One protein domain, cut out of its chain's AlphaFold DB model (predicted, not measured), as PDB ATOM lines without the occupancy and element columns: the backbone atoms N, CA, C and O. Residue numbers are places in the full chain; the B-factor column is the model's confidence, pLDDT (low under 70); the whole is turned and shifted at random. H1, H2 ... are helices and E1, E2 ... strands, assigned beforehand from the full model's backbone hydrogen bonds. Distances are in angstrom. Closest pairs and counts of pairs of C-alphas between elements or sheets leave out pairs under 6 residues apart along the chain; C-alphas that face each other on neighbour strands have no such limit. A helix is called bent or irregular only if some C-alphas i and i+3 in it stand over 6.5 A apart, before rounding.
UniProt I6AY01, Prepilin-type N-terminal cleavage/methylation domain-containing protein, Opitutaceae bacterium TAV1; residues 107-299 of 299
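What this domain is: This is residues 107 to 299 of the 299 residues of the protein "Prepilin-type N-terminal cleavage/methylation domain-containing protein" of Opitutaceae bacterium TAV1 (UniProt I6AY01). Little regular structure: a loop-rich body surrounds the small hairpin E1 E2, and from it the long bent helix H1 sticks out with residues 107 to 130. The 193 printed residues include, in order, H1 H2 E1 E2 H3, mostly helix, with only 71 residues in named elements. The whole is loose, radius of gyration of the C-alphas 20.4 A, spanning 84 by 44 by 29 A.

How they stand to each other: H1, residues 107 to 157, assigned as one helix by its hydrogen bonds, is bent: C-alphas 125 and 128 are 7.0 A apart. Its arms H1a, residues 107 to 125, and H1b, residues 128 to 157, stand at a steep tilt of 39 degrees. H1b, with residues 149 to 153 alone, touches H2, residues 183 to 191; the closest C-alphas, of Ala 149 and Leu 191, are 6.7 A apart. E1, residues 249 to 251, and E2, residues 264 to 267, form an antiparallel hairpin; N 249 and O 266 are 3.0 A apart, within hydrogen-bond range. Every O i to N i+4 pair is within range in H1b and H2, 14 of 15 in H1a; H3, residues 276 to 279, is too short for one.

Where its parts are: H1a, 27.4 A long, begins at C-alpha 107 (131.513, 23.460, 354.518); H1b, 43.0 A, ends at C-alpha 157 (66.257, 31.014, 320.644).

The domain as a whole: The printed part has no cut. The link H2 to E1 is long, 57 residues. Among residues under pLDDT 70 are 275 to 292.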
ATOM      1  N   ILE A 107     132.106  22.133 354.343       93.75
ATOM      2  CA  ILE A 107     131.513  23.460 354.518       93.75
ATOM      3  C   ILE A 107     130.880  23.987 353.227       93.75
ATOM      4  O   ILE A 107     129.828  24.610 353.285       93.75
ATOM      5  N   GLU A 108     131.462  23.688 352.069       90.94
ATOM      6  CA  GLU A 108     130.938  24.093 350.763       90.94
ATOM      7  C   GLU A 108     129.632  23.367 350.430       90.94
ATOM      8  O   GLU A 108     128.691  23.977 349.933       90.94
ATOM      9  N   LEU A 109     129.513  22.090 350.801       92.06
ATOM     10  CA  LEU A 109     128.241  21.379 350.676       92.06
ATOM     11  C   LEU A 109     127.204  21.868 351.703       92.06
ATOM     12  O   LEU A 109     126.021  21.990 351.380       92.06
ATOM     13  N   LEU A 110     127.637  22.172 352.930       93.88
ATOM     14  CA  LEU A 110     126.757  22.605 354.017       93.88
ATOM     15  C   LEU A 110     126.132  23.981 353.745       93.88
ATOM     16  O   LEU A 110     124.942  24.172 353.990       93.88
ATOM     17  N   THR A 111     126.895  24.932 353.203       95.25
ATOM     18  CA  THR A 111     126.361  26.254 352.844       95.25
ATOM     19  C   THR A 111     125.367  26.167 351.689       95.25
ATOM     20  O   THR A 111     124.344  26.847 351.725       95.25
ATOM     21  N   VAL A 112     125.598  25.288 350.708       95.44
ATOM     22  CA  VAL A 112     124.684  25.089 349.572       95.44
ATOM     23  C   VAL A 112     123.327  24.573 350.040       95.44
ATOM     24  O   VAL A 112     122.301  25.164 349.701       95.44
ATOM     25  N   ILE A 113     123.292  23.523 350.867       96.25
ATOM     26  CA  ILE A 113     122.016  23.010 351.388       96.25
ATOM     27  C   ILE A 113     121.335  24.015 352.326       96.25
ATOM     28  O   ILE A 113     120.108  24.095 352.336       96.25
ATOM     29  N   ALA A 114     122.105  24.824 353.065       96.94
ATOM     30  CA  ALA A 114     121.558  25.884 353.909       96.94
ATOM     31  C   ALA A 114     120.876  26.978 353.070       96.94
ATOM     32  O   ALA A 114     119.749  27.370 353.373       96.94
ATOM     33  N   ILE A 115     121.508  27.426 351.980       96.69
ATOM     34  CA  ILE A 115     120.933  28.420 351.064       96.69
ATOM     35  C   ILE A 115     119.699  27.853 350.354       96.69
ATOM     36  O   ILE A 115     118.670  28.524 350.311       96.69
ATOM     37  N   ILE A 116     119.753  26.608 349.862       96.44
ATOM     38  CA  ILE A 116     118.587  25.941 349.254       96.44
ATOM     39  C   ILE A 116     117.439  25.834 350.268       96.44
ATOM     40  O   ILE A 116     116.295  26.090 349.906       96.44
ATOM     41  N   GLY A 117     117.728  25.529 351.538       96.38
ATOM     42  CA  GLY A 117     116.725  25.474 352.605       96.38
ATOM     43  C   GLY A 117     116.037  26.819 352.860       96.38
ATOM     44  O   GLY A 117     114.812  26.868 352.970       96.38
ATOM     45  N   ILE A 118     116.802  27.916 352.893       95.38
ATOM     46  CA  ILE A 118     116.257  29.274 353.058       95.38
ATOM     47  C   ILE A 118     115.393  29.658 351.851       95.38
ATOM     48  O   ILE A 118     114.262  30.118 352.025       95.38
ATOM     49  N   LEU A 119     115.898  29.440 350.631       95.75
ATOM     50  CA  LEU A 119     115.168  29.756 349.402       95.75
ATOM     51  C   LEU A 119     113.874  28.943 349.306       95.75
ATOM     52  O   LEU A 119     112.808  29.521 349.105       95.75
ATOM     53  N   ALA A 120     113.943  27.630 349.540       91.62
ATOM     54  CA  ALA A 120     112.773  26.761 349.553       91.62
ATOM     55  C   ALA A 120     111.740  27.224 350.595       91.62
ATOM     56  O   ALA A 120     110.551  27.303 350.281       91.62
ATOM     57  N   GLY A 121     112.182  27.595 351.802       90.25
ATOM     58  CA  GLY A 121     111.306  28.091 352.866       90.25
ATOM     59  C   GLY A 121     110.497  29.329 352.467       90.25
ATOM     60  O   GLY A 121     109.292  29.381 352.715       90.25
ATOM     61  N   ILE A 122     111.125  30.300 351.796       89.44
ATOM     62  CA  ILE A 122     110.440  31.512 351.316       89.44
ATOM     63  C   ILE A 122     109.499  31.177 350.153       89.44
ATOM     64  O   ILE A 122     108.351  31.630 350.134       89.44
ATOM     65  N   THR A 123     109.953  30.358 349.200       86.81
ATOM     66  CA  THR A 123     109.172  29.996 348.010       86.81
ATOM     67  C   THR A 123     107.842  29.337 348.374       86.81
ATOM     68  O   THR A 123     106.810  29.736 347.839       86.81
ATOM     69  N   PHE A 124     107.816  28.383 349.311       81.62
ATOM     70  CA  PHE A 124     106.569  27.704 349.691       81.62
ATOM     71  C   PHE A 124     105.578  28.595 350.460       81.62
ATOM     72  O   PHE A 124     104.379  28.315 350.446       81.62
ATOM     73  N   GLY A 125     106.036  29.669 351.110       74.94
ATOM     74  CA  GLY A 125     105.167  30.565 351.879       74.94
ATOM     75  C   GLY A 125     104.252  31.447 351.018       74.94
ATOM     76  O   GLY A 125     103.126  31.736 351.417       74.94
ATOM     77  N   ILE A 126     104.707  31.858 349.830       78.38
ATOM     78  CA  ILE A 126     104.032  32.877 348.998       78.38
ATOM     79  C   ILE A 126     103.002  32.264 348.027       78.38
ATOM     80  O   ILE A 126     102.037  32.924 347.638       78.38
ATOM     81  N   THR A 127     103.155  30.992 347.656       74.62
ATOM     82  CA  THR A 127     102.370  30.355 346.579       74.62
ATOM     83  C   THR A 127     100.870  30.269 346.863       74.62
ATOM     84  O   THR A 127     100.070  30.434 345.944       74.62
ATOM     85  N   LYS A 128     100.456  30.083 348.124       74.88
ATOM     86  CA  LYS A 128      99.033  29.919 348.478       74.88
ATOM     87  C   LYS A 128      98.173  31.130 348.096       74.88
ATOM     88  O   LYS A 128      97.099  30.959 347.534       74.88
ATOM     89  N   GLY A 129      98.651  32.349 348.358       77.00
ATOM     90  CA  GLY A 129      97.896  33.572 348.056       77.00
ATOM     91  C   GLY A 129      97.859  33.918 346.565       77.00
ATOM     92  O   GLY A 129      96.891  34.512 346.093       77.00
ATOM     93  N   VAL A 130      98.897  33.542 345.812       83.19
ATOM     94  CA  VAL A 130      98.959  33.759 344.358       83.19
ATOM     95  C   VAL A 130      98.021  32.800 343.628       83.19
ATOM     96  O   VAL A 130      97.287  33.239 342.745       83.19
ATOM     97  N   ASN A 131      97.991  31.529 344.037       87.38
ATOM     98  CA  ASN A 131      97.114  30.521 343.443       87.38
ATOM     99  C   ASN A 131      95.634  30.874 343.623       87.38
ATOM    100  O   ASN A 131      94.866  30.769 342.676       87.38
ATOM    101  N   GLU A 132      95.252  31.370 344.801       89.25
ATOM    102  CA  GLU A 132      93.872  31.783 345.073       89.25
ATOM    103  C   GLU A 132      93.445  32.975 344.201       89.25
ATOM    104  O   GLU A 132      92.390  32.965 343.574       89.25
ATOM    105  N   ARG A 133      94.304  33.993 344.063       90.12
ATOM    106  CA  ARG A 133      94.027  35.127 343.164       90.12
ATOM    107  C   ARG A 133      93.938  34.693 341.702       90.12
ATOM    108  O   ARG A 133      93.114  35.228 340.964       90.12
ATOM    109  N   ALA A 134      94.785  33.753 341.283       93.25
ATOM    110  CA  ALA A 134      94.732  33.184 339.943       93.25
ATOM    111  C   ALA A 134      93.415  32.425 339.713       93.25
ATOM    112  O   ALA A 134      92.765  32.672 338.701       93.25
ATOM    113  N   ALA A 135      92.981  31.610 340.679       93.81
ATOM    114  CA  ALA A 135      91.702  30.903 340.653       93.81
ATOM    115  C   ALA A 135      90.511  31.870 340.559       93.81
ATOM    116  O   ALA A 135      89.675  31.728 339.674       93.81
ATOM    117  N   ILE A 136      90.467  32.931 341.371       93.25
ATOM    118  CA  ILE A 136      89.404  33.951 341.293       93.25
ATOM    119  C   ILE A 136      89.367  34.619 339.911       93.25
ATOM    120  O   ILE A 136      88.295  34.820 339.337       93.25
ATOM    121  N   ASN A 137      90.530  34.978 339.366       94.31
ATOM    122  CA  ASN A 137      90.611  35.608 338.048       94.31
ATOM    123  C   ASN A 137      90.181  34.652 336.929       94.31
ATOM    124  O   ASN A 137      89.461  35.069 336.023       94.31
ATOM    125  N   GLN A 138      90.581  33.383 337.015       95.56
ATOM    126  CA  GLN A 138      90.151  32.335 336.097       95.56
ATOM    127  C   GLN A 138      88.631  32.150 336.165       95.56
ATOM    128  O   GLN A 138      87.968  32.244 335.135       95.56
ATOM    129  N   ALA A 139      88.064  32.021 337.367       95.06
ATOM    130  CA  ALA A 139      86.630  31.848 337.558       95.06
ATOM    131  C   ALA A 139      85.820  33.010 336.964       95.06
ATOM    132  O   ALA A 139      84.794  32.791 336.325       95.06
ATOM    133  N   ARG A 140      86.287  34.255 337.129       94.62
ATOM    134  CA  ARG A 140      85.660  35.446 336.525       94.62
ATOM    135  C   ARG A 140      85.720  35.432 334.999       94.62
ATOM    136  O   ARG A 140      84.744  35.806 334.353       94.62
ATOM    137  N   ALA A 141      86.848  35.019 334.425       95.50
ATOM    138  CA  ALA A 141      87.003  34.919 332.976       95.50
ATOM    139  C   ALA A 141      86.089  33.832 332.383       95.50
ATOM    140  O   ALA A 141      85.411  34.073 331.384       95.50
ATOM    141  N   GLU A 142      86.021  32.671 333.035       96.25
ATOM    142  CA  GLU A 142      85.127  31.569 332.667       96.25
ATOM    143  C   GLU A 142      83.652  31.986 332.765       96.25
ATOM    144  O   GLU A 142      82.896  31.796 331.811       96.25
ATOM    145  N   LEU A 143      83.249  32.662 333.849       95.94
ATOM    146  CA  LEU A 143      81.898  33.216 334.003       95.94
ATOM    147  C   LEU A 143      81.541  34.209 332.892       95.94
ATOM    148  O   LEU A 143      80.438  34.148 332.353       95.94
ATOM    149  N   ALA A 144      82.462  35.099 332.515       95.50
ATOM    150  CA  ALA A 144      82.242  36.053 331.429       95.50
ATOM    151  C   ALA A 144      82.078  35.354 330.065       95.50
ATOM    152  O   ALA A 144      81.247  35.759 329.243       95.50
ATOM    153  N   ALA A 145      82.839  34.283 329.825       96.12
ATOM    154  CA  ALA A 145      82.711  33.471 328.619       96.12
ATOM    155  C   ALA A 145      81.360  32.734 328.573       96.12
ATOM    156  O   ALA A 145      80.660  32.801 327.560       96.12
ATOM    157  N   LEU A 146      80.951  32.109 329.680       96.75
ATOM    158  CA  LEU A 146      79.641  31.461 329.815       96.75
ATOM    159  C   LEU A 146      78.489  32.465 329.651       96.75
ATOM    160  O   LEU A 146      77.522  32.185 328.944       96.75
ATOM    161  N   ALA A 147      78.608  33.660 330.234       96.00
ATOM    162  CA  ALA A 147      77.628  34.733 330.085       96.00
ATOM    163  C   ALA A 147      77.475  35.168 328.620       96.00
ATOM    164  O   ALA A 147      76.361  35.287 328.109       96.00
ATOM    165  N   THR A 148      78.592  35.331 327.908       96.25
ATOM    166  CA  THR A 148      78.596  35.673 326.475       96.25
ATOM    167  C   THR A 148      77.943  34.576 325.624       96.25
ATOM    168  O   THR A 148      77.204  34.862 324.673       96.25
ATOM    169  N   ALA A 149      78.176  33.311 325.975       96.75
ATOM    170  CA  ALA A 149      77.545  32.176 325.317       96.75
ATOM    171  C   ALA A 149      76.028  32.131 325.569       96.75
ATOM    172  O   ALA A 149      75.262  31.912 324.632       96.75
ATOM    173  N   LEU A 150      75.579  32.432 326.792       95.94
ATOM    174  CA  LEU A 150      74.156  32.553 327.131       95.94
ATOM    175  C   LEU A 150      73.465  33.696 326.377       95.94
ATOM    176  O   LEU A 150      72.336  33.529 325.914       95.94
ATOM    177  N   GLU A 151      74.131  34.838 326.194       95.69
ATOM    178  CA  GLU A 151      73.599  35.917 325.353       95.69
ATOM    179  C   GLU A 151      73.451  35.479 323.892       95.69
ATOM    180  O   GLU A 151      72.449  35.781 323.241       95.69
ATOM    181  N   SER A 152      74.421  34.725 323.372       96.50
ATOM    182  CA  SER A 152      74.367  34.181 322.010       96.50
ATOM    183  C   SER A 152      73.234  33.162 321.855       96.50
ATOM    184  O   SER A 152      72.477  33.228 320.885       96.50
ATOM    185  N   TYR A 153      73.055  32.290 322.848       95.19
ATOM    186  CA  TYR A 153      71.938  31.352 322.928       95.19
ATOM    187  C   TYR A 153      70.589  32.081 322.889       95.19
ATOM    188  O   TYR A 153      69.732  31.776 322.058       95.19
ATOM    189  N   LYS A 154      70.411  33.104 323.737       94.12
ATOM    190  CA  LYS A 154      69.182  33.904 323.784       94.12
ATOM    191  C   LYS A 154      68.911  34.627 322.468       94.12
ATOM    192  O   LYS A 154      67.760  34.706 322.055       94.12
ATOM    193  N   ARG A 155      69.935  35.138 321.781       95.06
ATOM    194  CA  ARG A 155      69.756  35.756 320.453       95.06
ATOM    195  C   ARG A 155      69.214  34.766 319.424       95.06
ATOM    196  O   ARG A 155      68.444  35.171 318.561       95.06
ATOM    197  N   GLN A 156      69.604  33.494 319.512       93.69
ATOM    198  CA  GLN A 156      69.154  32.464 318.580       93.69
ATOM    199  C   GLN A 156      67.762  31.918 318.918       93.69
ATOM    200  O   GLN A 156      66.965  31.684 318.012       93.69
ATOM    201  N   TYR A 157      67.470  31.711 320.202       91.75
ATOM    202  CA  TYR A 157      66.257  31.014 320.644       91.75
ATOM    203  C   TYR A 157      65.200  31.913 321.299       91.75
ATOM    204  O   TYR A 157      64.096  31.455 321.580       91.75
ATOM    205  N   GLY A 158      65.513  33.185 321.537       91.44
ATOM    206  CA  GLY A 158      64.613  34.193 322.102       91.44
ATOM    207  C   GLY A 158      64.542  34.222 323.632       91.44
ATOM    208  O   GLY A 158      64.147  35.244 324.189       91.44
ATOM    209  N   ASP A 159      64.949  33.154 324.320       91.56
ATOM    210  CA  ASP A 159      64.957  33.074 325.785       91.56
ATOM    211  C   ASP A 159      66.179  32.292 326.303       91.56
ATOM    212  O   ASP A 159      66.830  31.572 325.541       91.56
ATOM    213  N   TYR A 160      66.508  32.437 327.588       92.69
ATOM    214  CA  TYR A 160      67.563  31.636 328.221       92.69
ATOM    215  C   TYR A 160      67.083  30.203 328.525       92.69
ATOM    216  O   TYR A 160      65.874  29.957 328.628       92.69
ATOM    217  N   PRO A 161      68.010  29.242 328.703       91.31
ATOM    218  CA  PRO A 161      67.671  27.870 329.071       91.31
ATOM    219  C   PRO A 161      66.850  27.809 330.361       91.31
ATOM    220  O   PRO A 161      67.261  28.292 331.409       91.31
ATOM    221  N   TRP A 162      65.666  27.209 330.301       87.81
ATOM    222  CA  TRP A 162      64.798  27.120 331.471       87.81
ATOM    223  C   TRP A 162      65.209  25.979 332.410       87.81
ATOM    224  O   TRP A 162      65.419  24.851 331.953       87.81
ATOM    225  N   THR A 163      65.225  26.250 333.719       83.56
ATOM    226  CA  THR A 163      65.539  25.263 334.762       83.56
ATOM    227  C   THR A 163      64.249  24.791 335.459       83.56
ATOM    228  O   THR A 163      63.647  25.553 336.221       83.56
ATOM    229  N   PRO A 164      63.784  23.546 335.224       71.12
ATOM    230  CA  PRO A 164      62.593  23.001 335.858       71.12
ATOM    231  C   PRO A 164      62.845  22.687 337.337       71.12
ATOM    232  O   PRO A 164      63.404  21.649 337.663       71.12
ATOM    233  N   GLY A 165      62.367  23.556 338.230       60.50
ATOM    234  CA  GLY A 165      61.792  23.191 339.538       60.50
ATOM    235  C   GLY A 165      62.623  22.393 340.556       60.50
ATOM    236  O   GLY A 165      62.076  22.020 341.589       60.50
ATOM    237  N   SER A 166      63.910  22.141 340.338       54.69
ATOM    238  CA  SER A 166      64.820  21.634 341.364       54.69
ATOM    239  C   SER A 166      66.138  22.381 341.239       54.69
ATOM    240  O   SER A 166      66.967  22.089 340.379       54.69
ATOM    241  N   VAL A 167      66.307  23.403 342.076       56.66
ATOM    242  CA  VAL A 167      67.629  23.971 342.314       56.66
ATOM    243  C   VAL A 167      68.396  22.945 343.136       56.66
ATOM    244  O   VAL A 167      68.235  22.860 344.351       56.66
ATOM    245  N   THR A 168      69.222  22.139 342.481       58.53
ATOM    246  CA  THR A 168      70.274  21.433 343.202       58.53
ATOM    247  C   THR A 168      71.404  22.425 343.427       58.53
ATOM    248  O   THR A 168      72.160  22.767 342.523       58.53
ATOM    249  N   THR A 169      71.503  22.877 344.665       62.78
ATOM    250  CA  THR A 169      72.611  23.630 345.271       62.78
ATOM    251  C   THR A 169      73.908  22.821 345.313       62.78
ATOM    252  O   THR A 169      74.902  23.284 345.856       62.78
ATOM    253  N   ASP A 170      73.903  21.582 344.818       66.75
ATOM    254  CA  ASP A 170      75.045  20.700 344.951       66.75
ATOM    255  C   ASP A 170      76.207  21.200 344.101       66.75
ATOM    256  O   ASP A 170      76.242  21.062 342.878       66.75
ATOM    257  N   THR A 171      77.155  21.816 344.791       73.06
ATOM    258  CA  THR A 171      78.396  22.303 344.215       73.06
ATOM    259  C   THR A 171      79.389  21.163 344.000       73.06
ATOM    260  O   THR A 171      80.387  21.355 343.306       73.06
ATOM    261  N   ASN A 172      79.132  19.962 344.543       74.12
ATOM    262  CA  ASN A 172      80.054  18.838 344.459       74.12
ATOM    263  C   ASN A 172      79.913  18.079 343.138       74.12
ATOM    264  O   ASN A 172      78.847  17.599 342.762       74.12
ATOM    265  N   THR A 173      81.053  17.820 342.513       70.69
ATOM    266  CA  THR A 173      81.194  16.970 341.319       70.69
ATOM    267  C   THR A 173      80.867  15.489 341.592       70.69
ATOM    268  O   THR A 173      80.711  14.697 340.677       70.69
ATOM    269  N   GLY A 174      80.726  15.067 342.854       59.34
ATOM    270  CA  GLY A 174      80.428  13.670 343.212       59.34
ATOM    271  C   GLY A 174      78.940  13.331 343.350       59.34
ATOM    272  O   GLY A 174      78.565  12.161 343.290       59.34
ATOM    273  N   SER A 175      78.087  14.336 343.526       55.69
ATOM    274  CA  SER A 175      76.662  14.153 343.772       55.69
ATOM    275  C   SER A 175      75.889  14.710 342.582       55.69
ATOM    276  O   SER A 175      75.946  15.891 342.269       55.69
ATOM    277  N   SER A 176      75.160  13.842 341.883       54.34
ATOM    278  CA  SER A 176      74.277  14.223 340.768       54.34
ATOM    279  C   SER A 176      74.932  14.680 339.453       54.34
ATOM    280  O   SER A 176      74.220  15.225 338.614       54.34
ATOM    281  N   VAL A 177      76.207  14.364 339.160       51.38
ATOM    282  CA  VAL A 177      76.749  14.576 337.788       51.38
ATOM    283  C   VAL A 177      75.961  13.818 336.715       51.38
ATOM    284  O   VAL A 177      75.946  14.220 335.562       51.38
ATOM    285  N   LYS A 178      75.173  12.811 337.112       52.94
ATOM    286  CA  LYS A 178      74.301  12.033 336.224       52.94
ATOM    287  C   LYS A 178      72.983  12.695 335.809       52.94
ATOM    288  O   LYS A 178      72.234  12.072 335.065       52.94
ATOM    289  N   ASN A 179      72.667  13.902 336.279       68.12
ATOM    290  CA  ASN A 179      71.375  14.521 335.993       68.12
ATOM    291  C   ASN A 179      71.507  15.643 334.962       68.12
ATOM    292  O   ASN A 179      71.775  16.782 335.306       68.12
ATOM    293  N   GLU A 180      71.185  15.345 333.704       71.06
ATOM    294  CA  GLU A 180      71.024  16.322 332.606       71.06
ATOM    295  C   GLU A 180      69.981  17.421 332.899       71.06
ATOM    296  O   GLU A 180      69.864  18.415 332.179       71.06
ATOM    297  N   THR A 181      69.168  17.212 333.937       77.19
ATOM    298  CA  THR A 181      68.030  18.044 334.317       77.19
ATOM    299  C   THR A 181      68.317  19.001 335.472       77.19
ATOM    300  O   THR A 181      67.414  19.750 335.843       77.19
ATOM    301  N   ASP A 182      69.514  18.967 336.069       82.69
ATOM    302  CA  ASP A 182      69.919  19.942 337.084       82.69
ATOM    303  C   ASP A 182      70.334  21.284 336.446       82.69
ATOM    304  O   ASP A 182      70.566  21.376 335.243       82.69
ATOM    305  N   GLY A 183      70.387  22.368 337.228       85.06
ATOM    306  CA  GLY A 183      70.787  23.690 336.714       85.06
ATOM    307  C   GLY A 183      72.132  23.676 335.960       85.06
ATOM    308  O   GLY A 183      72.178  24.151 334.820       85.06
ATOM    309  N   PRO A 184      73.207  23.105 336.541       88.00
ATOM    310  CA  PRO A 184      74.514  22.998 335.885       88.00
ATOM    311  C   PRO A 184      74.509  22.167 334.588       88.00
ATOM    312  O   PRO A 184      75.113  22.570 333.594       88.00
ATOM    313  N   GLY A 185      73.811  21.032 334.562       88.56
ATOM    314  CA  GLY A 185      73.689  20.154 333.400       88.56
ATOM    315  C   GLY A 185      72.796  20.734 332.310       88.56
ATOM    316  O   GLY A 185      73.079  20.583 331.123       88.56
ATOM    317  N   ILE A 186      71.767  21.494 332.684       90.44
ATOM    318  CA  ILE A 186      70.954  22.265 331.738       90.44
ATOM    319  C   ILE A 186      71.792  23.342 331.065       90.44
ATOM    320  O   ILE A 186      71.708  23.490 329.844       90.44
ATOM    321  N   LEU A 187      72.607  24.070 331.834       92.81
ATOM    322  CA  LEU A 187      73.546  25.044 331.286       92.81
ATOM    323  C   LEU A 187      74.499  24.366 330.294       92.81
ATOM    324  O   LEU A 187      74.628  24.829 329.161       92.81
ATOM    325  N   PHE A 188      75.115  23.249 330.690       93.62
ATOM    326  CA  PHE A 188      76.026  22.493 329.832       93.62
ATOM    327  C   PHE A 188      75.360  22.058 328.524       93.62
ATOM    328  O   PHE A 188      75.845  22.380 327.441       93.62
ATOM    329  N   ASN A 189      74.208  21.394 328.599       92.88
ATOM    330  CA  ASN A 189      73.500  20.896 327.420       92.88
ATOM    331  C   ASN A 189      72.968  22.019 326.524       92.88
ATOM    332  O   ASN A 189      72.922  21.878 325.303       92.88
ATOM    333  N   ALA A 190      72.587  23.160 327.093       93.56
ATOM    334  CA  ALA A 190      72.177  24.308 326.297       93.56
ATOM    335  C   ALA A 190      73.358  24.940 325.551       93.56
ATOM    336  O   ALA A 190      73.262  25.209 324.353       93.56
ATOM    337  N   LEU A 191      74.487  25.143 326.237       94.62
ATOM    338  CA  LEU A 191      75.667  25.777 325.651       94.62
ATOM    339  C   LEU A 191      76.428  24.863 324.685       94.62
ATOM    340  O   LEU A 191      77.107  25.359 323.790       94.62
ATOM    341  N   THR A 192      76.277  23.549 324.808       94.31
ATOM    342  CA  THR A 192      76.804  22.570 323.844       94.31
ATOM    343  C   THR A 192      75.861  22.316 322.666       94.31
ATOM    344  O   THR A 192      76.223  21.601 321.737       94.31
ATOM    345  N   GLY A 193      74.676  22.937 322.659       92.25
ATOM    346  CA  GLY A 193      73.730  22.846 321.551       92.25
ATOM    347  C   GLY A 193      72.864  21.586 321.558       92.25
ATOM    348  O   GLY A 193      72.305  21.254 320.519       92.25
ATOM    349  N   LYS A 194      72.727  20.898 322.696       92.06
ATOM    350  CA  LYS A 194      71.854  19.720 322.874       92.06
ATOM    351  C   LYS A 194      70.464  20.053 323.413       92.06
ATOM    352  O   LYS A 194      69.518  19.288 323.238       92.06
ATOM    353  N   ARG A 195      70.302  21.228 324.025       91.38
ATOM    354  CA  ARG A 195      69.039  21.669 324.635       91.38
ATOM    355  C   ARG A 195      68.566  23.030 324.122       91.38
ATOM    356  O   ARG A 195      69.271  24.031 324.209       91.38
ATOM    357  N   GLY A 196      67.325  23.070 323.653       89.19
ATOM    358  CA  GLY A 196      66.606  24.253 323.196       89.19
ATOM    359  C   GLY A 196      65.763  24.905 324.301       89.19
ATOM    360  O   GLY A 196      65.715  24.414 325.434       89.19
ATOM    361  N   PRO A 197      65.086  26.023 323.992       85.12
ATOM    362  CA  PRO A 197      64.239  26.718 324.950       85.12
ATOM    363  C   PRO A 197      63.012  25.872 325.312       85.12
ATOM    364  O   PRO A 197      62.627  24.928 324.612       85.12
ATOM    365  N   LYS A 198      62.350  26.237 326.412       83.56
ATOM    366  CA  LYS A 198      61.054  25.652 326.761       83.56
ATOM    367  C   LYS A 198      59.979  26.172 325.794       83.56
ATOM    368  O   LYS A 198      59.831  27.389 325.675       83.56
ATOM    369  N   PRO A 199      59.186  25.303 325.148       75.25
ATOM    370  CA  PRO A 199      58.069  25.749 324.332       75.25
ATOM    371  C   PRO A 199      56.927  26.247 325.229       75.25
ATOM    372  O   PRO A 199      56.714  25.740 326.332       75.25
ATOM    373  N   SER A 200      56.154  27.216 324.737       70.12
ATOM    374  CA  SER A 200      55.053  27.858 325.475       70.12
ATOM    375  C   SER A 200      53.955  26.891 325.943       70.12
ATOM    376  O   SER A 200      53.264  27.173 326.919       70.12
ATOM    377  N   SER A 201      53.808  25.742 325.279       73.06
ATOM    378  CA  SER A 201      52.812  24.704 325.574       73.06
ATOM    379  C   SER A 201      53.379  23.446 326.251       73.06
ATOM    380  O   SER A 201      52.609  22.552 326.605       73.06
ATOM    381  N   GLY A 202      54.701  23.340 326.437       68.06
ATOM    382  CA  GLY A 202      55.356  22.115 326.917       68.06
ATOM    383  C   GLY A 202      55.855  22.190 328.358       68.06
ATOM    384  O   GLY A 202      56.161  23.256 328.889       68.06
ATOM    385  N   ARG A 203      55.961  21.027 329.011       66.62
ATOM    386  CA  ARG A 203      56.519  20.906 330.372       66.62
ATOM    387  C   ARG A 203      58.045  20.766 330.393       66.62
ATOM    388  O   ARG A 203      58.634  21.014 331.438       66.62
ATOM    389  N   THR A 204      58.673  20.423 329.269       73.50
ATOM    390  CA  THR A 204      60.115  20.153 329.143       73.50
ATOM    391  C   THR A 204      60.744  20.990 328.029       73.50
ATOM    392  O   THR A 204      60.044  21.469 327.139       73.50
ATOM    393  N   ALA A 205      62.061  21.188 328.098       77.19
ATOM    394  CA  ALA A 205      62.833  21.783 327.010       77.19
ATOM    395  C   ALA A 205      62.837  20.866 325.774       77.19
ATOM    396  O   ALA A 205      62.690  19.651 325.908       77.19
ATOM    397  N   VAL A 206      62.992  21.453 324.586       84.12
ATOM    398  CA  VAL A 206      63.112  20.708 323.321       84.12
ATOM    399  C   VAL A 206      64.560  20.260 323.135       84.12
ATOM    400  O   VAL A 206      65.472  21.062 323.317       84.12
ATOM    401  N   GLU A 207      64.780  19.007 322.759       87.00
ATOM    402  CA  GLU A 207      66.103  18.529 322.349       87.00
ATOM    403  C   GLU A 207      66.432  19.047 320.952       87.00
ATOM    404  O   GLU A 207      65.591  19.041 320.051       87.00
ATOM    405  N   ILE A 208      67.655  19.531 320.777       87.25
ATOM    406  CA  ILE A 208      68.125  20.115 319.522       87.25
ATOM    407  C   ILE A 208      69.494  19.536 319.189       87.25
ATOM    408  O   ILE A 208      70.213  19.082 320.071       87.25
ATOM    409  N   ASN A 209      69.864  19.568 317.913       89.94
ATOM    410  CA  ASN A 209      71.241  19.321 317.505       89.94
ATOM    411  C   ASN A 209      71.805  20.596 316.874       89.94
ATOM    412  O   ASN A 209      71.722  20.814 315.665       89.94
ATOM    413  N   GLY A 210      72.262  21.498 317.736       87.50
ATOM    414  CA  GLY A 210      72.835  22.789 317.383       87.50
ATOM    415  C   GLY A 210      74.358  22.806 317.497       87.50
ATOM    416  O   GLY A 210      74.989  21.873 317.985       87.50
ATOM    417  N   ARG A 211      74.961  23.914 317.060       89.50
ATOM    418  CA  ARG A 211      76.385  24.179 317.301       89.50
ATOM    419  C   ARG A 211      76.604  24.531 318.772       89.50
ATOM    420  O   ARG A 211      75.759  25.190 319.374       89.50
ATOM    421  N   ALA A 212      77.762  24.159 319.307       92.44
ATOM    422  CA  ALA A 212      78.193  24.629 320.616       92.44
ATOM    423  C   ALA A 212      78.480  26.142 320.584       92.44
ATOM    424  O   ALA A 212      79.082  26.656 319.639       92.44
ATOM    425  N   TYR A 213      78.054  26.848 321.631       94.00
ATOM    426  CA  TYR A 213      78.317  28.274 321.861       94.00
ATOM    427  C   TYR A 213      79.607  28.514 322.644       94.00
ATOM    428  O   TYR A 213      80.103  29.639 322.689       94.00
ATOM    429  N   VAL A 214      80.132  27.467 323.278       94.06
ATOM    430  CA  VAL A 214      81.356  27.496 324.074       94.06
ATOM    431  C   VAL A 214      82.388  26.544 323.500       94.06
ATOM    432  O   VAL A 214      82.063  25.520 322.906       94.06
ATOM    433  N   ASP A 215      83.646  26.898 323.713       93.25
ATOM    434  CA  ASP A 215      84.796  26.074 323.386       93.25
ATOM    435  C   ASP A 215      85.138  25.196 324.596       93.25
ATOM    436  O   ASP A 215      85.681  25.694 325.585       93.25
ATOM    437  N   LEU A 216      84.761  23.914 324.547       91.69
ATOM    438  CA  LEU A 216      84.829  23.010 325.702       91.69
ATOM    439  C   LEU A 216      86.261  22.812 326.207       91.69
ATOM    440  O   LEU A 216      86.446  22.618 327.401       91.69
ATOM    441  N   SER A 217      87.279  22.923 325.345       92.56
ATOM    442  CA  SER A 217      88.674  22.723 325.763       92.56
ATOM    443  C   SER A 217      89.198  23.818 326.697       92.56
ATOM    444  O   SER A 217      90.296  23.694 327.229       92.56
ATOM    445  N   LYS A 218      88.453  24.919 326.859       92.50
ATOM    446  CA  LYS A 218      88.804  26.020 327.767       92.50
ATOM    447  C   LYS A 218      88.222  25.858 329.165       92.50
ATOM    448  O   LYS A 218      88.538  26.674 330.022       92.50
ATOM    449  N   PHE A 219      87.379  24.851 329.380       94.00
ATOM    450  CA  PHE A 219      86.702  24.626 330.647       94.00
ATOM    451  C   PHE A 219      87.058  23.257 331.203       94.00
ATOM    452  O   PHE A 219      87.186  22.278 330.471       94.00
ATOM    453  N   THR A 220      87.154  23.186 332.521       93.50
ATOM    454  CA  THR A 220      87.205  21.914 333.233       93.50
ATOM    455  C   THR A 220      85.796  21.326 333.298       93.50
ATOM    456  O   THR A 220      84.833  22.044 333.580       93.50
ATOM    457  N   LEU A 221      85.660  20.032 333.019       92.56
ATOM    458  CA  LEU A 221      84.370  19.340 332.983       92.56
ATOM    459  C   LEU A 221      84.229  18.385 334.168       92.56
ATOM    460  O   LEU A 221      85.219  17.890 334.703       92.56
ATOM    461  N   ALA A 222      82.987  18.141 334.579       89.56
ATOM    462  CA  ALA A 222      82.661  17.201 335.650       89.56
ATOM    463  C   ALA A 222      82.973  15.748 335.268       89.56
ATOM    464  O   ALA A 222      83.384  14.960 336.116       89.56
ATOM    465  N   ASP A 223      82.772  15.420 333.995       89.50
ATOM    466  CA  ASP A 223      83.117  14.142 333.389       89.50
ATOM    467  C   ASP A 223      83.769  14.437 332.030       89.50
ATOM    468  O   ASP A 223      83.124  14.953 331.117       89.50
ATOM    469  N   GLU A 224      85.077  14.219 331.918       87.00
ATOM    470  CA  GLU A 224      85.838  14.532 330.701       87.00
ATOM    471  C   GLU A 224      85.592  13.532 329.563       87.00
ATOM    472  O   GLU A 224      85.764  13.882 328.395       87.00
ATOM    473  N   ASP A 225      85.124  12.328 329.896       86.94
ATOM    474  CA  ASP A 225      84.827  11.267 328.936       86.94
ATOM    475  C   ASP A 225      83.394  11.396 328.386       86.94
ATOM    476  O   ASP A 225      83.113  11.029 327.241       86.94
ATOM    477  N   ALA A 226      82.471  11.955 329.177       86.50
ATOM    478  CA  ALA A 226      81.090  12.208 328.776       86.50
ATOM    479  C   ALA A 226      80.955  13.506 327.955       86.50
ATOM    480  O   ALA A 226      80.459  14.536 328.429       86.50
ATOM    481  N   LEU A 227      81.377  13.453 326.689       89.12
ATOM    482  CA  LEU A 227      81.251  14.557 325.733       89.12
ATOM    483  C   LEU A 227      79.999  14.429 324.843       89.12
ATOM    484  O   LEU A 227      79.585  13.320 324.501       89.12
ATOM    485  N   PRO A 228      79.390  15.557 324.433       88.94
ATOM    486  CA  PRO A 228      78.259  15.557 323.511       88.94
ATOM    487  C   PRO A 228      78.682  15.114 322.107       88.94
ATOM    488  O   PRO A 228      79.560  15.711 321.487       88.94
ATOM    489  N   ASP A 229      78.004  14.097 321.585       89.62
ATOM    490  CA  ASP A 229      78.198  13.584 320.226       89.62
ATOM    491  C   ASP A 229      77.518  14.516 319.204       89.62
ATOM    492  O   ASP A 229      76.322  14.786 319.342       89.62
ATOM    493  N   PRO A 230      78.229  15.037 318.186       86.62
ATOM    494  CA  PRO A 230      77.666  15.954 317.195       86.62
ATOM    495  C   PRO A 230      76.534  15.357 316.347       86.62
ATOM    496  O   PRO A 230      75.744  16.125 315.799       86.62
ATOM    497  N   ASP A 231      76.412  14.036 316.251       88.44
ATOM    498  CA  ASP A 231      75.495  13.383 315.312       88.44
ATOM    499  C   ASP A 231      74.120  13.058 315.916       88.44
ATOM    500  O   ASP A 231      73.207  12.629 315.206       88.44
ATOM    501  N   ASN A 232      73.920  13.313 317.214       87.94
ATOM    502  CA  ASN A 232      72.658  13.045 317.904       87.94
ATOM    503  C   ASN A 232      72.124  14.255 318.694       87.94
ATOM    504  O   ASN A 232      72.779  15.286 318.825       87.94
ATOM    505  N   THR A 233      70.897  14.153 319.206       87.81
ATOM    506  CA  THR A 233      70.242  15.193 320.025       87.81
ATOM    507  C   THR A 233      70.298  14.896 321.523       87.81
ATOM    508  O   THR A 233      69.693  15.619 322.310       87.81
ATOM    509  N   ASN A 234      70.979  13.820 321.922       89.75
ATOM    510  CA  ASN A 234      70.950  13.343 323.294       89.75
ATOM    511  C   ASN A 234      71.673  14.342 324.202       89.75
ATOM    512  O   ASN A 234      72.756  14.841 323.886       89.75
ATOM    513  N   GLN A 235      71.054  14.628 325.340       89.44
ATOM    514  CA  GLN A 235      71.680  15.397 326.404       89.44
ATOM    515  C   GLN A 235      72.730  14.534 327.113       89.44
ATOM    516  O   GLN A 235      72.677  13.306 327.084       89.44
ATOM    517  N   VAL A 236      73.711  15.194 327.722       89.00
ATOM    518  CA  VAL A 236      74.810  14.544 328.428       89.00
ATOM    519  C   VAL A 236      74.846  14.998 329.878       89.00
ATOM    520  O   VAL A 236      74.711  16.179 330.207       89.00
ATOM    521  N   ALA A 237      75.026  14.018 330.748       88.19
ATOM    522  CA  ALA A 237      75.241  14.169 332.172       88.19
ATOM    523  C   ALA A 237      76.631  14.767 332.464       88.19
ATOM    524  O   ALA A 237      77.578  14.049 332.772       88.19
ATOM    525  N   ASN A 238      76.766  16.086 332.328       90.69
ATOM    526  CA  ASN A 238      78.025  16.798 332.549       90.69
ATOM    527  C   ASN A 238      77.770  18.222 333.076       90.69
ATOM    528  O   ASN A 238      76.631  18.681 333.124       90.69
ATOM    529  N   ALA A 239      78.811  18.923 333.518       91.00
ATOM    530  CA  ALA A 239      78.758  20.326 333.920       91.00
ATOM    531  C   ALA A 239      80.134  20.987 333.804       91.00
ATOM    532  O   ALA A 239      81.161  20.314 333.889       91.00
ATOM    533  N   PHE A 240      80.143  22.313 333.693       93.50
ATOM    534  CA  PHE A 240      81.363  23.109 333.821       93.50
ATOM    535  C   PHE A 240      81.777  23.208 335.289       93.50
ATOM    536  O   PHE A 240      80.932  23.475 336.151       93.50
ATOM    537  N   LEU A 241      83.066  23.019 335.557       93.06
ATOM    538  CA  LEU A 241      83.659  23.176 336.878       93.06
ATOM    539  C   LEU A 241      84.464  24.467 336.969       93.06
ATOM    540  O   LEU A 241      85.172  24.834 336.034       93.06
ATOM    541  N   ASP A 242      84.383  25.095 338.131       93.50
ATOM    542  CA  ASP A 242      85.208  26.216 338.533       93.50
ATOM    543  C   ASP A 242      86.621  25.754 338.958       93.50
ATOM    544  O   ASP A 242      86.886  24.553 339.100       93.50
ATOM    545  N   PRO A 243      87.557  26.691 339.199       93.44
ATOM    546  CA  PRO A 243      88.937  26.369 339.574       93.44
ATOM    547  C   PRO A 243      89.094  25.610 340.900       93.44
ATOM    548  O   PRO A 243      90.158  25.048 341.162       93.44
ATOM    549  N   TRP A 244      88.055  25.582 341.740       91.38
ATOM    550  CA  TRP A 244      88.025  24.805 342.982       91.38
ATOM    551  C   TRP A 244      87.393  23.419 342.784       91.38
ATOM    552  O   TRP A 244      87.228  22.672 343.750       91.38
ATOM    553  N   GLY A 245      87.080  23.051 341.537       90.19
ATOM    554  CA  GLY A 245      86.523  21.758 341.157       90.19
ATOM    555  C   GLY A 245      85.035  21.627 341.462       90.19
ATOM    556  O   GLY A 245      84.547  20.502 341.582       90.19
ATOM    557  N   ARG A 246      84.322  22.746 341.622       89.06
ATOM    558  CA  ARG A 246      82.885  22.794 341.903       89.06
ATOM    559  C   ARG A 246      82.097  23.202 340.682       89.06
ATOM    560  O   ARG A 246      82.581  23.914 339.818       89.06
ATOM    561  N   ARG A 247      80.849  22.758 340.599       89.88
ATOM    562  CA  ARG A 247      80.006  23.005 339.424       89.88
ATOM    563  C   ARG A 247      79.545  24.461 339.396       89.88
ATOM    564  O   ARG A 247      79.071  24.980 340.408       89.88
ATOM    565  N   TYR A 248      79.619  25.098 338.231       91.00
ATOM    566  CA  TYR A 248      78.997  26.405 338.027       91.00
ATOM    567  C   TYR A 248      77.485  26.309 338.205       91.00
ATOM    568  O   TYR A 248      76.823  25.460 337.605       91.00
ATOM    569  N   LEU A 249      76.930  27.201 339.019       88.38
ATOM    570  CA  LEU A 249      75.516  27.183 339.355       88.38
ATOM    571  C   LEU A 249      74.737  28.123 338.454       88.38
ATOM    572  O   LEU A 249      75.127  29.272 338.242       88.38
ATOM    573  N   TYR A 250      73.611  27.623 337.958       88.94
ATOM    574  CA  TYR A 250      72.781  28.315 336.989       88.94
ATOM    575  C   TYR A 250      71.302  28.243 337.363       88.94
ATOM    576  O   TYR A 250      70.734  27.155 337.502       88.94
ATOM    577  N   PHE A 251      70.670  29.413 337.460       85.31
ATOM    578  CA  PHE A 251      69.251  29.548 337.776       85.31
ATOM    579  C   PHE A 251      68.563  30.494 336.803       85.31
ATOM    580  O   PHE A 251      68.979  31.639 336.610       85.31
ATOM    581  N   TYR A 252      67.456  30.024 336.233       87.12
ATOM    582  CA  TYR A 252      66.597  30.847 335.401       87.12
ATOM    583  C   TYR A 252      65.136  30.412 335.508       87.12
ATOM    584  O   TYR A 252      64.804  29.260 335.215       87.12
ATOM    585  N   LYS A 253      64.267  31.345 335.929       84.94
ATOM    586  CA  LYS A 253      62.815  31.143 336.095       84.94
ATOM    587  C   LYS A 253      62.472  29.850 336.853       84.94
ATOM    588  O   LYS A 253      61.623  29.069 336.419       84.94
ATOM    589  N   VAL A 254      63.161  29.613 337.972       77.38
ATOM    590  CA  VAL A 254      62.974  28.387 338.769       77.38
ATOM    591  C   VAL A 254      61.696  28.438 339.615       77.38
ATOM    592  O   VAL A 254      61.059  27.410 339.837       77.38
ATOM    593  N   ALA A 255      61.297  29.638 340.042       73.94
ATOM    594  CA  ALA A 255      60.055  29.903 340.762       73.94
ATOM    595  C   ALA A 255      58.948  30.405 339.820       73.94
ATOM    596  O   ALA A 255      59.210  30.887 338.716       73.94
ATOM    597  N   THR A 256      57.698  30.329 340.276       73.38
ATOM    598  CA  THR A 256      56.528  30.875 339.565       73.38
ATOM    599  C   THR A 256      56.539  32.406 339.485       73.38
ATOM    600  O   THR A 256      55.977  32.966 338.548       73.38
ATOM    601  N   SER A 257      57.194  33.071 340.439       77.62
ATOM    602  CA  SER A 257      57.380  34.521 340.542       77.62
ATOM    603  C   SER A 257      58.865  34.838 340.339       77.62
ATOM    604  O   SER A 257      59.627  34.929 341.282       77.62
ATOM    605  N   TRP A 258      59.343  34.921 339.099       81.19
ATOM    606  CA  TRP A 258      60.753  35.246 338.835       81.19
ATOM    607  C   TRP A 258      60.932  36.763 338.694       81.19
ATOM    608  O   TRP A 258      60.427  37.353 337.740       81.19
ATOM    609  N   LYS A 259      61.636  37.392 339.641       80.88
ATOM    610  CA  LYS A 259      61.881  38.842 339.695       80.88
ATOM    611  C   LYS A 259      62.967  39.315 338.719       80.88
ATOM    612  O   LYS A 259      62.747  40.347 338.081       80.88
ATOM    613  N   PRO A 260      64.128  38.639 338.567       79.81
ATOM    614  CA  PRO A 260      65.157  39.109 337.643       79.81
ATOM    615  C   PRO A 260      64.690  39.055 336.188       79.81
ATOM    616  O   PRO A 260      64.070  38.093 335.752       79.81
ATOM    617  N   ALA A 261      65.072  40.033 335.370       82.38
ATOM    618  CA  ALA A 261      64.832  39.940 333.925       82.38
ATOM    619  C   ALA A 261      65.713  38.868 333.241       82.38
ATOM    620  O   ALA A 261      65.409  38.418 332.134       82.38
ATOM    621  N   GLY A 262      66.814  38.472 333.887       88.19
ATOM    622  CA  GLY A 262      67.822  37.555 333.354       88.19
ATOM    623  C   GLY A 262      68.002  36.292 334.190       88.19
ATOM    624  O   GLY A 262      67.107  35.882 334.928       88.19
ATOM    625  N   TYR A 263      69.174  35.682 334.043       88.56
ATOM    626  CA  TYR A 263      69.612  34.497 334.776       88.56
ATOM    627  C   TYR A 263      70.563  34.861 335.921       88.56
ATOM    628  O   TYR A 263      71.167  35.936 335.940       88.56
ATOM    629  N   ILE A 264      70.725  33.916 336.843       87.88
ATOM    630  CA  ILE A 264      71.758  33.935 337.874       87.88
ATOM    631  C   ILE A 264      72.790  32.876 337.489       87.88
ATOM    632  O   ILE A 264      72.440  31.713 337.294       87.88
ATOM    633  N   LEU A 265      74.045  33.295 337.351       90.50
ATOM    634  CA  LEU A 265      75.193  32.429 337.091       90.50
ATOM    635  C   LEU A 265      76.292  32.789 338.088       90.50
ATOM    636  O   LEU A 265      76.667  33.964 338.178       90.50
ATOM    637  N   LEU A 266      76.777  31.798 338.834       89.81
ATOM    638  CA  LEU A 266      77.780  32.019 339.873       89.81
ATOM    639  C   LEU A 266      78.707  30.815 340.082       89.81
ATOM    640  O   LEU A 266      78.349  29.678 339.774       89.81
ATOM    641  N   SER A 267      79.887  31.085 340.642       91.00
ATOM    642  CA  SER A 267      80.761  30.101 341.293       91.00
ATOM    643  C   SER A 267      80.671  30.280 342.806       91.00
ATOM    644  O   SER A 267      80.636  31.406 343.306       91.00
ATOM    645  N   SER A 268      80.647  29.155 343.519       85.69
ATOM    646  CA  SER A 268      80.579  29.088 344.982       85.69
ATOM    647  C   SER A 268      81.915  29.363 345.688       85.69
ATOM    648  O   SER A 268      82.034  29.152 346.891       85.69
ATOM    649  N   GLY A 269      82.964  29.707 344.933       87.62
ATOM    650  CA  GLY A 269      84.273  30.029 345.491       87.62
ATOM    651  C   GLY A 269      84.967  28.860 346.216       87.62
ATOM    652  O   GLY A 269      84.602  27.695 346.018       87.62
ATOM    653  N   PRO A 270      85.978  29.151 347.059       85.81
ATOM    654  CA  PRO A 270      86.788  28.170 347.792       85.81
ATOM    655  C   PRO A 270      86.058  27.411 348.902       85.81
ATOM    656  O   PRO A 270      86.398  26.252 349.165       85.81
ATOM    657  N   ASN A 271      85.052  27.998 349.553       82.88
ATOM    658  CA  ASN A 271      84.319  27.316 350.626       82.88
ATOM    659  C   ASN A 271      83.184  26.414 350.101       82.88
ATOM    660  O   ASN A 271      82.867  25.414 350.748       82.88
ATOM    661  N   GLY A 272      82.640  26.696 348.909       79.56
ATOM    662  CA  GLY A 272      81.551  25.930 348.299       79.56
ATOM    663  C   GLY A 272      80.210  26.135 348.965       79.56
ATOM    664  O   GLY A 272      79.262  25.415 348.644       79.56
ATOM    665  N   ALA A 273      80.167  27.050 349.925       79.50
ATOM    666  CA  ALA A 273      78.963  27.451 350.596       79.50
ATOM    667  C   ALA A 273      78.201  28.354 349.640       79.50
ATOM    668  O   ALA A 273      78.748  29.260 349.019       79.50
ATOM    669  N   ILE A 274      76.922  28.055 349.489       73.44
ATOM    670  CA  ILE A 274      76.012  28.983 348.857       73.44
ATOM    671  C   ILE A 274      74.818  29.142 349.770       73.44
ATOM    672  O   ILE A 274      74.380  28.200 350.444       73.44
ATOM    673  N   ASN A 275      74.263  30.341 349.764       66.19
ATOM    674  CA  ASN A 275      73.086  30.635 350.544       66.19
ATOM    675  C   ASN A 275      71.907  29.794 350.027       66.19
ATOM    676  O   ASN A 275      71.475  29.940 348.883       66.19
ATOM    677  N   SER A 276      71.361  28.919 350.876       58.44
ATOM    678  CA  SER A 276      70.229  28.051 350.534       58.44
ATOM    679  C   SER A 276      68.946  28.820 350.191       58.44
ATOM    680  O   SER A 276      67.994  28.208 349.725       58.44
ATOM    681  N   SER A 277      68.896  30.140 350.394       57.12
ATOM    682  CA  SER A 277      67.789  30.999 349.961       57.12
ATOM    683  C   SER A 277      67.845  31.367 348.469       57.12
ATOM    684  O   SER A 277      66.798  31.615 347.881       57.12
ATOM    685  N   LEU A 278      69.009  31.267 347.796       57.44
ATOM    686  CA  LEU A 278      69.122  31.361 346.317       57.44
ATOM    687  C   LEU A 278      68.217  30.347 345.583       57.44
ATOM    688  O   LEU A 278      67.913  30.492 344.402       57.44
ATOM    689  N   VAL A 279      67.814  29.304 346.307       55.88
ATOM    690  CA  VAL A 279      67.140  28.079 345.865       55.88
ATOM    691  C   VAL A 279      65.613  28.218 345.915       55.88
ATOM    692  O   VAL A 279      64.913  27.449 345.257       55.88
ATOM    693  N   SER A 280      65.074  29.171 346.685       55.28
ATOM    694  CA  SER A 280      63.655  29.165 347.080       55.28
ATOM    695  C   SER A 280      62.900  30.482 346.893       55.28
ATOM    696  O   SER A 280      61.671  30.465 346.955       55.28
ATOM    697  N   SER A 281      63.570  31.603 346.626       57.81
ATOM    698  CA  SER A 281      62.921  32.917 346.602       57.81
ATOM    699  C   SER A 281      63.105  33.613 345.266       57.81
ATOM    700  O   SER A 281      64.093  34.310 345.082       57.81
ATOM    701  N   ASP A 282      62.157  33.442 344.345       65.62
ATOM    702  CA  ASP A 282      61.825  34.399 343.280       65.62
ATOM    703  C   ASP A 282      62.976  34.996 342.425       65.62
ATOM    704  O   ASP A 282      62.784  35.971 341.704       65.62
ATOM    705  N   GLY A 283      64.187  34.433 342.476       67.38
ATOM    706  CA  GLY A 283      65.414  35.065 341.982       67.38
ATOM    707  C   GLY A 283      65.826  36.356 342.714       67.38
ATOM    708  O   GLY A 283      66.593  37.134 342.157       67.38
ATOM    709  N   ASP A 284      65.320  36.632 343.918       69.44
ATOM    710  CA  ASP A 284      65.666  37.843 344.669       69.44
ATOM    711  C   ASP A 284      67.074  37.751 345.276       69.44
ATOM    712  O   ASP A 284      67.324  36.957 346.180       69.44
ATOM    713  N   LEU A 285      67.996  38.574 344.771       63.84
ATOM    714  CA  LEU A 285      69.385  38.626 345.235       63.84
ATOM    715  C   LEU A 285      69.607  39.655 346.360       63.84
ATOM    716  O   LEU A 285      70.722  39.771 346.858       63.84
ATOM    717  N   SER A 286      68.585  40.435 346.736       59.62
ATOM    718  CA  SER A 286      68.742  41.583 347.645       59.62
ATOM    719  C   SER A 286      68.836  41.213 349.131       59.62
ATOM    720  O   SER A 286      69.399  41.979 349.909       59.62
ATOM    721  N   GLU A 287      68.339  40.033 349.518       53.72
ATOM    722  CA  GLU A 287      68.358  39.531 350.905       53.72
ATOM    723  C   GLU A 287      69.457  38.493 351.167       53.72
ATOM    724  O   GLU A 287      69.579  37.950 352.268       53.72
ATOM    725  N   LEU A 288      70.279  38.196 350.162       56.50
ATOM    726  CA  LEU A 288      71.383  37.275 350.334       56.50
ATOM    727  C   LEU A 288      72.467  38.004 351.121       56.50
ATOM    728  O   LEU A 288      73.139  38.896 350.610       56.50
ATOM    729  N   ALA A 289      72.662  37.600 352.376       50.22
ATOM    730  CA  ALA A 289      74.000  37.637 352.938       50.22
ATOM    731  C   ALA A 289      74.852  36.786 351.991       50.22
ATOM    732  O   ALA A 289      74.795  35.555 352.030       50.22
ATOM    733  N   ASP A 290      75.484  37.448 351.028       61.59
ATOM    734  CA  ASP A 290      76.393  36.806 350.104       61.59
ATOM    735  C   ASP A 290      77.513  36.222 350.942       61.59
ATOM    736  O   ASP A 290      78.184  36.957 351.676       61.59
ATOM    737  N   ASP A 291      77.725  34.911 350.843       69.12
ATOM    738  CA  ASP A 291      79.024  34.384 351.223       69.12
ATOM    739  C   ASP A 291      80.054  35.223 350.459       69.12
ATOM    740  O   ASP A 291      79.955  35.403 349.240       69.12
ATOM    741  N   ALA A 292      80.957  35.863 351.207       66.19
ATOM    742  CA  ALA A 292      81.802  36.942 350.694       66.19
ATOM    743  C   ALA A 292      82.727  36.495 349.545       66.19
ATOM    744  O   ALA A 292      83.362  37.329 348.900       66.19
ATOM    745  N   ASP A 293      82.820  35.188 349.310       77.62
ATOM    746  CA  ASP A 293      83.616  34.538 348.284       77.62
ATOM    747  C   ASP A 293      82.822  34.039 347.066       77.62
ATOM    748  O   ASP A 293      83.444  33.608 346.094       77.62
ATOM    749  N   ASN A 294      81.490  34.160 347.046       84.56
ATOM    750  CA  ASN A 294      80.695  33.830 345.863       84.56
ATOM    751  C   ASN A 294      80.952  34.827 344.726       84.56
ATOM    752  O   ASN A 294      80.885  36.049 344.893       84.56
ATOM    753  N   ILE A 295      81.211  34.298 343.529       87.31
ATOM    754  CA  ILE A 295      81.532  35.092 342.340       87.31
ATOM    755  C   ILE A 295      80.368  35.002 341.361       87.31
ATOM    756  O   ILE A 295      80.056  33.924 340.865       87.31
ATOM    757  N   TYR A 296      79.762  36.141 341.037       87.06
ATOM    758  CA  TYR A 296      78.613  36.235 340.135       87.06
ATOM    759  C   TYR A 296      79.024  36.790 338.769       87.06
ATOM    760  O   TYR A 296      79.890  37.658 338.685       87.06
ATOM    761  N   ALA A 297      78.368  36.333 337.700       86.38
ATOM    762  CA  ALA A 297      78.619  36.844 336.348       86.38
ATOM    763  C   ALA A 297      78.047  38.258 336.104       86.38
ATOM    764  O   ALA A 297      78.613  39.015 335.323       86.38
ATOM    765  N   ASN A 298      76.934  38.607 336.763       68.94
ATOM    766  CA  ASN A 298      76.099  39.773 336.428       68.94
ATOM    767  C   ASN A 298      75.998  40.823 337.558       68.94
ATOM    768  O   ASN A 298      74.991  41.531 337.622       68.94
ATOM    769  N   ARG A 299      76.974  40.893 338.473       62.81
ATOM    770  CA  ARG A 299      76.965  41.838 339.606       62.81
ATOM    771  C   ARG A 299      77.950  42.983 339.426       62.81
ATOM    772  O   ARG A 299      79.069  42.714 338.940       62.81
TER     773      ARG A 299